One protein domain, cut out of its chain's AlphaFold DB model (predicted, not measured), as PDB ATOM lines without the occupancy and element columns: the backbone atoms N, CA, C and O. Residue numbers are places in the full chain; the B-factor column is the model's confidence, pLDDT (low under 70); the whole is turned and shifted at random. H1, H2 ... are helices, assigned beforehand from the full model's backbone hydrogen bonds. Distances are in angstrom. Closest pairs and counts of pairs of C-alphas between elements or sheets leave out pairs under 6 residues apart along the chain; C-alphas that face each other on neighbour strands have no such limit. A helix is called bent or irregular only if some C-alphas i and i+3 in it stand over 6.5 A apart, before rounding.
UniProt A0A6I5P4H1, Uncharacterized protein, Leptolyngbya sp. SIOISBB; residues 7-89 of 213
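What this domain is: This is residues 7 to 89 of the 213 residues of an uncharacterized protein of Leptolyngbya sp. SIOISBB (UniProt A0A6I5P4H1). The chain winds in three stacked turns, each with two helices: H1 and H2 make the first, H3 and H4 the second, H5 and H6 the third. H2, H4 and H6 lie side by side in a row, running the same way; H1, the short H3 and H5 make a second, looser row beside it, with H5 held only near its neighbours. The printed part has 83 residues with six named helices, H1 to H6 in order along the chain, and no named strand; its class is all helix. It is compact, with a radius of gyration of the C-alphas of 11.9 A, and rounded, spanning 29 by 26 by 23 A.

Where its parts are: Find C-alpha 7 at (66.918, 117.889, -12.547); from there H1, residues 7 to 22 and the longest helix, runs 23.7 A to C-alpha 22 at (45.994, 109.871, -4.749). H1 is neither bent nor irregular, but only just: C-alphas 7 and 10 are 6.0 A apart. Next look for H2 at residues 24 to 29, 8.8 A long, H3 at residues 40 to 44, 6.1 A, and H4 at residues 50 to 56, 9.9 A. H5 takes residues 67 to 73, 10.1 A. H6, residues 78 to 88, runs 15.7 A and ends at C-alpha 88, (50.151, 129.692, 5.709).

How they stand to each other: Start at H1, which touches H3; their closest C-alphas, Ala 17 and Val 41, are 4.7 A apart. With residues 16 to 20 alone, H1 only just touches H2, with 3 pairs of C-alphas within 8 A, the closest being Ala 20 and Leu 27 at 5.9 A; they run opposite ways at a steep tilt of 62 degrees. H2 touches H4, closest at the C-alphas of Ile 28 and Tyr 53, 5.2 A, at a shallow tilt of 14 degrees, the same way. H4 touches H6, closest at the C-alphas of Ile 54 and Met 88, 6.0 A, at a shallow tilt of 7 degrees, the same way. H3 and H4 are close but not clearly touching, with the C-alphas of Ile 42 and Arg 50 closest at 6.0 A. H5 touches no helix but is near H3, closest at the C-alphas of Glu 40 and Leu 72, 7.2 A, and near H6, closest at those of Trp 73 and Val 81, 6.3 A. H1 and H6 are apart. In H2, H3, H4, H5 and H6 every O i to N i+4 pair is within hydrogen-bond range; in H1 10 of 12 are.

The domain as a whole: Look at Cys 7 and Gly 79 for the two C-alphas farthest apart, 34.6 A. The printed part has no cut and no long link; H1 to H2, H3 to H4 and H5 to H6 are tight links. The mean pLDDT of the printed part is 88.2, and residues 7 to 9 and residue 65 are under 70.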
ATOM      1  N   CYS A   7      67.832 118.945 -12.090       54.62
ATOM      2  CA  CYS A   7      66.918 117.889 -12.547       54.62
ATOM      3  C   CYS A   7      66.129 117.236 -11.399       54.62
ATOM      4  O   CYS A   7      65.013 116.769 -11.597       54.62
ATOM      5  N   THR A   8      66.667 117.210 -10.181       63.81
ATOM      6  CA  THR A   8      66.081 116.459  -9.057       63.81
ATOM      7  C   THR A   8      64.878 117.165  -8.425       63.81
ATOM      8  O   THR A   8      63.881 116.516  -8.114       63.81
ATOM      9  N   ALA A   9      64.915 118.496  -8.310       67.06
ATOM     10  CA  ALA A   9      63.843 119.268  -7.676       67.06
ATOM     11  C   ALA A   9      62.521 119.230  -8.467       67.06
ATOM     12  O   ALA A   9      61.450 119.088  -7.882       67.06
ATOM     13  N   ALA A  10      62.585 119.300  -9.802       71.75
ATOM     14  CA  ALA A  10      61.390 119.259 -10.647       71.75
ATOM     15  C   ALA A  10      60.669 117.898 -10.578       71.75
ATOM     16  O   ALA A  10      59.439 117.851 -10.519       71.75
ATOM     17  N   HIS A  11      61.425 116.795 -10.522       78.94
ATOM     18  CA  HIS A  11      60.857 115.451 -10.380       78.94
ATOM     19  C   HIS A  11      60.189 115.245  -9.015       78.94
ATOM     20  O   HIS A  11      59.108 114.659  -8.948       78.94
ATOM     21  N   ALA A  12      60.789 115.768  -7.941       80.81
ATOM     22  CA  ALA A  12      60.201 115.696  -6.607       80.81
ATOM     23  C   ALA A  12      58.847 116.426  -6.543       80.81
ATOM     24  O   ALA A  12      57.869 115.848  -6.072       80.81
ATOM     25  N   ASN A  13      58.749 117.648  -7.088       81.38
ATOM     26  CA  ASN A  13      57.486 118.402  -7.123       81.38
ATOM     27  C   ASN A  13      56.375 117.627  -7.845       81.38
ATOM     28  O   ASN A  13      55.241 117.565  -7.364       81.38
ATOM     29  N   PHE A  14      56.703 117.018  -8.989       86.94
ATOM     30  CA  PHE A  14      55.748 116.235  -9.768       86.94
ATOM     31  C   PHE A  14      55.205 115.036  -8.978       86.94
ATOM     32  O   PHE A  14      53.993 114.804  -8.979       86.94
ATOM     33  N   LEU A  15      56.086 114.306  -8.283       92.62
ATOM     34  CA  LEU A  15      55.713 113.154  -7.464       92.62
ATOM     35  C   LEU A  15      54.796 113.568  -6.305       92.62
ATOM     36  O   LEU A  15      53.722 112.989  -6.135       92.62
ATOM     37  N   TRP A  16      55.176 114.601  -5.547       93.62
ATOM     38  CA  TRP A  16      54.389 115.066  -4.403       93.62
ATOM     39  C   TRP A  16      53.003 115.566  -4.810       93.62
ATOM     40  O   TRP A  16      52.021 115.254  -4.143       93.62
ATOM     41  N   ALA A  17      52.895 116.283  -5.932       93.06
ATOM     42  CA  ALA A  17      51.603 116.732  -6.445       93.06
ATOM     43  C   ALA A  17      50.698 115.562  -6.881       93.06
ATOM     44  O   ALA A  17      49.479 115.646  -6.739       93.06
ATOM     45  N   HIS A  18      51.258 114.461  -7.392       94.69
ATOM     46  CA  HIS A  18      50.470 113.262  -7.701       94.69
ATOM     47  C   HIS A  18      50.013 112.543  -6.433       94.69
ATOM     48  O   HIS A  18      48.837 112.199  -6.322       94.69
ATOM     49  N   LEU A  19      50.906 112.377  -5.455       95.25
ATOM     50  CA  LEU A  19      50.565 111.769  -4.168       95.25
ATOM     51  C   LEU A  19      49.490 112.570  -3.430       95.25
ATOM     52  O   LEU A  19      48.565 111.978  -2.890       95.25
ATOM     53  N   ALA A  20      49.531 113.901  -3.512       95.81
ATOM     54  CA  ALA A  20      48.509 114.777  -2.940       95.81
ATOM     55  C   ALA A  20      47.098 114.524  -3.497       95.81
ATOM     56  O   ALA A  20      46.117 114.801  -2.815       95.81
ATOM     57  N   ARG A  21      46.985 114.009  -4.727       95.88
ATOM     58  CA  ARG A  21      45.698 113.648  -5.344       95.88
ATOM     59  C   ARG A  21      45.277 112.218  -5.021       95.88
ATOM     60  O   ARG A  21      44.084 111.960  -4.922       95.88
ATOM     61  N   LEU A  22      46.243 111.303  -4.931       97.44
ATOM     62  CA  LEU A  22      45.994 109.871  -4.749       97.44
ATOM     63  C   LEU A  22      45.733 109.502  -3.285       97.44
ATOM     64  O   LEU A  22      44.817 108.733  -3.018       97.44
ATOM     65  N   ASP A  23      46.520 110.051  -2.358       97.62
ATOM     66  CA  ASP A  23      46.414 109.783  -0.920       97.62
ATOM     67  C   ASP A  23      46.730 111.051  -0.094       97.62
ATOM     68  O   ASP A  23      47.846 111.233   0.413       97.62
ATOM     69  N   PRO A  24      45.748 111.967   0.040       97.38
ATOM     70  CA  PRO A  24      45.901 113.191   0.825       97.38
ATOM     71  C   PRO A  24      46.267 112.922   2.290       97.38
ATOM     72  O   PRO A  24      47.062 113.660   2.873       97.38
ATOM     73  N   ALA A  25      45.707 111.864   2.885       97.50
ATOM     74  CA  ALA A  25      45.893 111.547   4.295       97.50
ATOM     75  C   ALA A  25      47.343 111.146   4.587       97.50
ATOM     76  O   ALA A  25      47.956 111.685   5.514       97.50
ATOM     77  N   TRP A  26      47.917 110.262   3.767       97.12
ATOM     78  CA  TRP A  26      49.327 109.902   3.875       97.12
ATOM     79  C   TRP A  26      50.232 111.114   3.636       97.12
ATOM     80  O   TRP A  26      51.148 111.366   4.419       97.12
ATOM     81  N   LEU A  27      49.947 111.926   2.611       97.12
ATOM     82  CA  LEU A  27      50.744 113.119   2.318       97.12
ATOM     83  C   LEU A  27      50.758 114.110   3.495       97.12
ATOM     84  O   LEU A  27      51.809 114.665   3.820       97.12
ATOM     85  N   ILE A  28      49.620 114.314   4.163       97.00
ATOM     86  CA  ILE A  28      49.530 115.166   5.358       97.00
ATOM     87  C   ILE A  28      50.414 114.627   6.490       97.00
ATOM     88  O   ILE A  28      51.117 115.409   7.128       97.00
ATOM     89  N   GLN A  29      50.453 113.310   6.712       96.62
ATOM     90  CA  GLN A  29      51.343 112.703   7.714       96.62
ATOM     91  C   GLN A  29      52.829 112.940   7.387       96.62
ATOM     92  O   GLN A  29      53.649 113.109   8.289       96.62
ATOM     93  N   GLN A  30      53.171 113.019   6.099       96.81
ATOM     94  CA  GLN A  30      54.534 113.260   5.619       96.81
ATOM     95  C   GLN A  30      54.852 114.748   5.369       96.81
ATOM     96  O   GLN A  30      55.892 115.067   4.789       96.81
ATOM     97  N   ALA A  31      53.998 115.687   5.797       95.25
ATOM     98  CA  ALA A  31      54.113 117.108   5.441       95.25
ATOM     99  C   ALA A  31      55.474 117.747   5.793       95.25
ATOM    100  O   ALA A  31      55.923 118.655   5.085       95.25
ATOM    101  N   HIS A  32      56.136 117.253   6.844       92.50
ATOM    102  CA  HIS A  32      57.440 117.713   7.326       92.50
ATOM    103  C   HIS A  32      58.624 117.339   6.412       92.50
ATOM    104  O   HIS A  32      59.668 117.981   6.484       92.50
ATOM    105  N   HIS A  33      58.471 116.347   5.526       92.62
ATOM    106  CA  HIS A  33      59.489 115.972   4.533       92.62
ATOM    107  C   HIS A  33      59.398 116.772   3.230       92.62
ATOM    108  O   HIS A  33      60.318 116.755   2.415       92.62
ATOM    109  N   ILE A  34      58.279 117.456   3.009       92.31
ATOM    110  CA  ILE A  34      58.046 118.247   1.804       92.31
ATOM    111  C   ILE A  34      58.613 119.649   2.050       92.31
ATOM    112  O   ILE A  34      58.398 120.229   3.111       92.31
ATOM    113  N   GLU A  35      59.275 120.261   1.077       90.50
ATOM    114  CA  GLU A  35      59.777 121.630   1.245       90.50
ATOM    115  C   GLU A  35      58.644 122.674   1.168       90.50
ATOM    116  O   GLU A  35      57.699 122.524   0.393       90.50
ATOM    117  N   HIS A  36      58.733 123.784   1.915       88.38
ATOM    118  CA  HIS A  36      57.728 124.869   1.878       88.38
ATOM    119  C   HIS A  36      57.594 125.560   0.518       88.38
ATOM    120  O   HIS A  36      56.553 126.151   0.240       88.38
ATOM    121  N   LYS A  37      58.614 125.468  -0.344       87.31
ATOM    122  CA  LYS A  37      58.582 126.046  -1.695       87.31
ATOM    123  C   LYS A  37      57.702 125.263  -2.679       87.31
ATOM    124  O   LYS A  37      57.391 125.791  -3.741       87.31
ATOM    125  N   MET A  38      57.301 124.033  -2.340       90.12
ATOM    126  CA  MET A  38      56.500 123.143  -3.196       90.12
ATOM    127  C   MET A  38      55.001 123.436  -3.059       90.12
ATOM    128  O   MET A  38      54.212 122.603  -2.611       90.12
ATOM    129  N   LEU A  39      54.596 124.659  -3.397       90.25
ATOM    130  CA  LEU A  39      53.216 125.116  -3.222       90.25
ATOM    131  C   LEU A  39      52.224 124.389  -4.148       90.25
ATOM    132  O   LEU A  39      51.029 124.343  -3.854       90.25
ATOM    133  N   GLU A  40      52.698 123.758  -5.226       91.62
ATOM    134  CA  GLU A  40      51.882 122.948  -6.136       91.62
ATOM    135  C   GLU A  40      51.190 121.780  -5.420       91.62
ATOM    136  O   GLU A  40      50.108 121.360  -5.831       91.62
ATOM    137  N   VAL A  41      51.772 121.298  -4.318       94.25
ATOM    138  CA  VAL A  41      51.173 120.270  -3.458       94.25
ATOM    139  C   VAL A  41      49.842 120.755  -2.874       94.25
ATOM    140  O   VAL A  41      48.861 120.017  -2.886       94.25
ATOM    141  N   ILE A  42      49.760 122.023  -2.452       94.50
ATOM    142  CA  ILE A  42      48.519 122.620  -1.929       94.50
ATOM    143  C   ILE A  42      47.463 122.726  -3.029       94.50
ATOM    144  O   ILE A  42      46.287 122.453  -2.790       94.50
ATOM    145  N   ALA A  43      47.871 123.101  -4.243       93.88
ATOM    146  CA  ALA A  43      46.956 123.182  -5.378       93.88
ATOM    147  C   ALA A  43      46.419 121.808  -5.795       93.88
ATOM    148  O   ALA A  43      45.267 121.700  -6.215       93.88
ATOM    149  N   ALA A  44      47.239 120.763  -5.659       95.62
ATOM    150  CA  ALA A  44      46.873 119.394  -5.989       95.62
ATOM    151  C   ALA A  44      45.982 118.716  -4.932       95.62
ATOM    152  O   ALA A  44      45.221 117.822  -5.299       95.62
ATOM    153  N   LEU A  45      46.041 119.147  -3.667       96.69
ATOM    154  CA  LEU A  45      45.181 118.636  -2.597       96.69
ATOM    155  C   LEU A  45      43.696 118.984  -2.822       96.69
ATOM    156  O   LEU A  45      43.388 120.102  -3.273       96.69
ATOM    157  N   PRO A  46      42.764 118.093  -2.423       96.56
ATOM    158  CA  PRO A  46      41.346 118.422  -2.328       96.56
ATOM    159  C   PRO A  46      41.113 119.651  -1.431       96.56
ATOM    160  O   PRO A  46      41.779 119.785  -0.401       96.56
ATOM    161  N   PRO A  47      40.162 120.553  -1.754       95.44
ATOM    162  CA  PRO A  47      39.949 121.787  -0.988       95.44
ATOM    163  C   PRO A  47      39.735 121.589   0.521       95.44
ATOM    164  O   PRO A  47      40.188 122.419   1.314       95.44
ATOM    165  N   ALA A  48      39.083 120.484   0.905       96.31
ATOM    166  CA  ALA A  48      38.816 120.120   2.296       96.31
ATOM    167  C   ALA A  48      40.096 119.815   3.099       96.31
ATOM    168  O   ALA A  48      40.157 120.119   4.288       96.31
ATOM    169  N   ASP A  49      41.142 119.303   2.445       97.62
ATOM    170  CA  ASP A  49      42.372 118.830   3.094       97.62
ATOM    171  C   ASP A  49      43.458 119.909   3.199       97.62
ATOM    172  O   ASP A  49      44.389 119.808   4.002       97.62
ATOM    173  N   ARG A  50      43.343 120.987   2.410       96.81
ATOM    174  CA  ARG A  50      44.364 122.047   2.321       96.81
ATOM    175  C   ARG A  50      44.663 122.697   3.670       96.81
ATOM    176  O   ARG A  50      45.823 122.947   3.977       96.81
ATOM    177  N   ALA A  51      43.635 122.967   4.478       94.31
ATOM    178  CA  ALA A  51      43.819 123.591   5.791       94.31
ATOM    179  C   ALA A  51      44.590 122.672   6.751       94.31
ATOM    180  O   ALA A  51      45.520 123.124   7.417       94.31
ATOM    181  N   THR A  52      44.252 121.382   6.764       96.00
ATOM    182  CA  THR A  52      44.923 120.362   7.578       96.00
ATOM    183  C   THR A  52      46.386 120.204   7.171       96.00
ATOM    184  O   THR A  52      47.262 120.188   8.032       96.00
ATOM    185  N   TYR A  53      46.672 120.174   5.865       96.81
ATOM    186  CA  TYR A  53      48.046 120.151   5.361       96.81
ATOM    187  C   TYR A  53      48.846 121.386   5.790       96.81
ATOM    188  O   TYR A  53      49.975 121.264   6.264       96.81
ATOM    189  N   ILE A  54      48.261 122.580   5.649       94.62
ATOM    190  CA  ILE A  54      48.905 123.835   6.050       94.62
ATOM    191  C   ILE A  54      49.234 123.821   7.545       94.62
ATOM    192  O   ILE A  54      50.355 124.176   7.912       94.62
ATOM    193  N   ALA A  55      48.307 123.362   8.388       91.75
ATOM    194  CA  ALA A  55      48.530 123.227   9.824       91.75
ATOM    195  C   ALA A  55      49.640 122.211  10.148       91.75
ATOM    196  O   ALA A  55      50.525 122.512  10.945       91.75
ATOM    197  N   ALA A  56      49.652 121.049   9.485       93.38
ATOM    198  CA  ALA A  56      50.672 120.014   9.679       93.38
ATOM    199  C   ALA A  56      52.088 120.463   9.270       93.38
ATOM    200  O   ALA A  56      53.077 119.908   9.743       93.38
ATOM    201  N   LYS A  57      52.191 121.465   8.390       92.56
ATOM    202  CA  LYS A  57      53.463 122.013   7.906       92.56
ATOM    203  C   LYS A  57      53.961 123.235   8.682       92.56
ATOM    204  O   LYS A  57      55.035 123.759   8.378       92.56
ATOM    205  N   ALA A  58      53.179 123.734   9.634       86.25
ATOM    206  CA  ALA A  58      53.598 124.858  10.454       86.25
ATOM    207  C   ALA A  58      54.892 124.522  11.238       86.25
ATOM    208  O   ALA A  58      55.084 123.373  11.634       86.25
ATOM    209  N   PRO A  59      55.771 125.509  11.498       85.56
ATOM    210  CA  PRO A  59      55.662 126.910  11.098       85.56
ATOM    211  C   PRO A  59      56.023 127.130   9.621       85.56
ATOM    212  O   PRO A  59      56.901 126.478   9.059       85.56
ATOM    213  N   TRP A  60      55.349 128.088   8.991       84.69
ATOM    214  CA  TRP A  60      55.635 128.501   7.620       84.69
ATOM    215  C   TRP A  60      56.659 129.644   7.590       84.69
ATOM    216  O   TRP A  60      56.609 130.533   8.446       84.69
ATOM    217  N   PRO A  61      57.580 129.663   6.609       81.62
ATOM    218  CA  PRO A  61      58.441 130.817   6.374       81.62
ATOM    219  C   PRO A  61      57.620 132.000   5.841       81.62
ATOM    220  O   PRO A  61      56.512 131.812   5.343       81.62
ATOM    221  N   SER A  62      58.177 133.214   5.890       76.00
ATOM    222  CA  SER A  62      57.530 134.380   5.268       76.00
ATOM    223  C   SER A  62      57.352 134.207   3.770       76.00
ATOM    224  O   SER A  62      58.122 133.504   3.107       76.00
ATOM    225  N   GLU A  63      56.342 134.882   3.231       77.56
ATOM    226  CA  GLU A  63      56.056 134.800   1.811       77.56
ATOM    227  C   GLU A  63      57.157 135.512   1.015       77.56
ATOM    228  O   GLU A  63      57.316 136.730   1.076       77.56
ATOM    229  N   VAL A  64      57.919 134.746   0.232       73.44
ATOM    230  CA  VAL A  64      58.842 135.297  -0.764       73.44
ATOM    231  C   VAL A  64      58.100 135.336  -2.103       73.44
ATOM    232  O   VAL A  64      57.841 134.278  -2.689       73.44
ATOM    233  N   PRO A  65      57.714 136.521  -2.611       69.31
ATOM    234  CA  PRO A  65      56.932 136.619  -3.834       69.31
ATOM    235  C   PRO A  65      57.777 136.220  -5.049       69.31
ATOM    236  O   PRO A  65      58.519 137.027  -5.603       69.31
ATOM    237  N   MET A  66      57.625 134.977  -5.506       74.69
ATOM    238  CA  MET A  66      58.227 134.477  -6.744       74.69
ATOM    239  C   MET A  66      57.212 134.477  -7.895       74.69
ATOM    240  O   MET A  66      56.002 134.377  -7.679       74.69
ATOM    241  N   VAL A  67      57.696 134.558  -9.141       76.31
ATOM    242  CA  VAL A  67      56.843 134.528 -10.349       76.31
ATOM    243  C   VAL A  67      55.963 133.274 -10.377       76.31
ATOM    244  O   VAL A  67      54.767 133.372 -10.647       76.31
ATOM    245  N   LEU A  68      56.531 132.117 -10.024       73.56
ATOM    246  CA  LEU A  68      55.809 130.843  -9.962       73.56
ATOM    247  C   LEU A  68      54.741 130.837  -8.863       73.56
ATOM    248  O   LEU A  68      53.610 130.443  -9.125       73.56
ATOM    249  N   THR A  69      55.046 131.376  -7.679       78.75
ATOM    250  CA  THR A  69      54.074 131.531  -6.586       78.75
ATOM    251  C   THR A  69      52.882 132.387  -7.018       78.75
ATOM    252  O   THR A  69      51.733 132.023  -6.787       78.75
ATOM    253  N   ARG A  70      53.130 133.498  -7.728       82.44
ATOM    254  CA  ARG A  70      52.058 134.354  -8.268       82.44
ATOM    255  C   ARG A  70      51.218 133.641  -9.326       82.44
ATOM    256  O   ARG A  70      50.010 133.842  -9.362       82.44
ATOM    257  N   ALA A  71      51.844 132.855 -10.202       85.88
ATOM    258  CA  ALA A  71      51.134 132.081 -11.216       85.88
ATOM    259  C   ALA A  71      50.253 131.001 -10.577       85.88
ATOM    260  O   ALA A  71      49.096 130.859 -10.964       85.88
ATOM    261  N   LEU A  72      50.766 130.315  -9.554       87.81
ATOM    262  CA  LEU A  72      50.011 129.329  -8.794       87.81
ATOM    263  C   LEU A  72      48.799 129.959  -8.105       87.81
ATOM    264  O   LEU A  72      47.703 129.435  -8.215       87.81
ATOM    265  N   TRP A  73      48.948 131.113  -7.448       88.06
ATOM    266  CA  TRP A  73      47.809 131.757  -6.784       88.06
ATOM    267  C   TRP A  73      46.660 132.103  -7.734       88.06
ATOM    268  O   TRP A  73      45.506 132.099  -7.318       88.06
ATOM    269  N   LYS A  74      46.945 132.338  -9.019       89.56
ATOM    270  CA  LYS A  74      45.911 132.593 -10.032       89.56
ATOM    271  C   LYS A  74      45.072 131.361 -10.382       89.56
ATOM    272  O   LYS A  74      44.043 131.527 -11.028       89.56
ATOM    273  N   THR A  75      45.489 130.151 -10.001       91.44
ATOM    274  CA  THR A  75      44.716 128.925 -10.264       91.44
ATOM    275  C   THR A  75      43.608 128.689  -9.239       91.44
ATOM    276  O   THR A  75      42.713 127.884  -9.490       91.44
ATOM    277  N   PHE A  76      43.635 129.393  -8.104       91.38
ATOM    278  CA  PHE A  76      42.621 129.290  -7.059       91.38
ATOM    279  C   PHE A  76      41.545 130.379  -7.206       91.38
ATOM    280  O   PHE A  76      41.838 131.487  -7.667       91.38
ATOM    281  N   PRO A  77      40.309 130.127  -6.738       92.25
ATOM    282  CA  PRO A  77      39.309 131.176  -6.550       92.25
ATOM    283  C   PRO A  77      39.819 132.284  -5.614       92.25
ATOM    284  O   PRO A  77      40.477 132.002  -4.613       92.25
ATOM    285  N   THR A  78      39.465 133.548  -5.873       80.12
ATOM    286  CA  THR A  78      39.981 134.712  -5.122       80.12
ATOM    287  C   THR A  78      39.771 134.606  -3.606       80.12
ATOM    288  O   THR A  78      40.701 134.856  -2.841       80.12
ATOM    289  N   GLY A  79      38.582 134.176  -3.162       81.31
ATOM    290  CA  GLY A  79      38.296 133.984  -1.734       81.31
ATOM    291  C   GLY A  79      39.113 132.854  -1.099       81.31
ATOM    292  O   GLY A  79      39.451 132.907   0.083       81.31
ATOM    293  N   GLU A  80      39.497 131.852  -1.889       91.06
ATOM    294  CA  GLU A  80      40.326 130.752  -1.413       91.06
ATOM    295  C   GLU A  80      41.800 131.150  -1.292       91.06
ATOM    296  O   GLU A  80      42.435 130.784  -0.305       91.06
ATOM    297  N   VAL A  81      42.333 131.953  -2.221       88.94
ATOM    298  CA  VAL A  81      43.703 132.491  -2.122       88.94
ATOM    299  C   VAL A  81      43.897 133.212  -0.795       88.94
ATOM    300  O   VAL A  81      44.868 132.956  -0.086       88.94
ATOM    301  N   GLN A  82      42.965 134.100  -0.443       82.06
ATOM    302  CA  GLN A  82      43.054 134.872   0.792       82.06
ATOM    303  C   GLN A  82      43.000 133.966   2.026       82.06
ATOM    304  O   GLN A  82      43.831 134.118   2.918       82.06
ATOM    305  N   ARG A  83      42.098 132.975   2.034       88.56
ATOM    306  CA  ARG A  83      41.980 131.981   3.111       88.56
ATOM    307  C   ARG A  83      43.252 131.146   3.284       88.56
ATOM    308  O   ARG A  83      43.725 130.971   4.403       88.56
ATOM    309  N   LEU A  84      43.809 130.604   2.201       91.44
ATOM    310  CA  LEU A  84      45.016 129.773   2.268       91.44
ATOM    311  C   LEU A  84      46.228 130.604   2.692       91.44
ATOM    312  O   LEU A  84      46.972 130.184   3.576       91.44
ATOM    313  N   ARG A  85      46.379 131.815   2.140       86.88
ATOM    314  CA  ARG A  85      47.442 132.738   2.549       86.88
ATOM    315  C   ARG A  85      47.323 133.120   4.017       86.88
ATOM    316  O   ARG A  85      48.343 133.098   4.679       86.88
ATOM    317  N   SER A  86      46.127 133.368   4.559       82.38
ATOM    318  CA  SER A  86      45.974 133.655   5.995       82.38
ATOM    319  C   SER A  86      46.304 132.469   6.907       82.38
ATOM    320  O   SER A  86      46.610 132.676   8.073       82.38
ATOM    321  N   LEU A  87      46.234 131.233   6.404       87.19
ATOM    322  CA  LEU A  87      46.609 130.040   7.172       87.19
ATOM    323  C   LEU A  87      48.115 129.763   7.104       87.19
ATOM    324  O   LEU A  87      48.713 129.381   8.104       87.19
ATOM    325  N   MET A  88      48.719 129.927   5.925       86.75
ATOM    326  CA  MET A  88      50.151 129.692   5.709       86.75
ATOM    327  C   MET A  88      50.983 130.844   6.241       86.75
ATOM    328  O   MET A  88      51.976 130.658   6.919       86.75
ATOM    329  N   TYR A  89      50.552 132.052   5.944       81.88
ATOM    330  CA  TYR A  89      51.183 133.279   6.367       81.88
ATOM    331  C   TYR A  89      50.129 133.989   7.201       81.88
ATOM    332  O   TYR A  89      49.485 134.896   6.667       81.88
TER     333      TYR A  89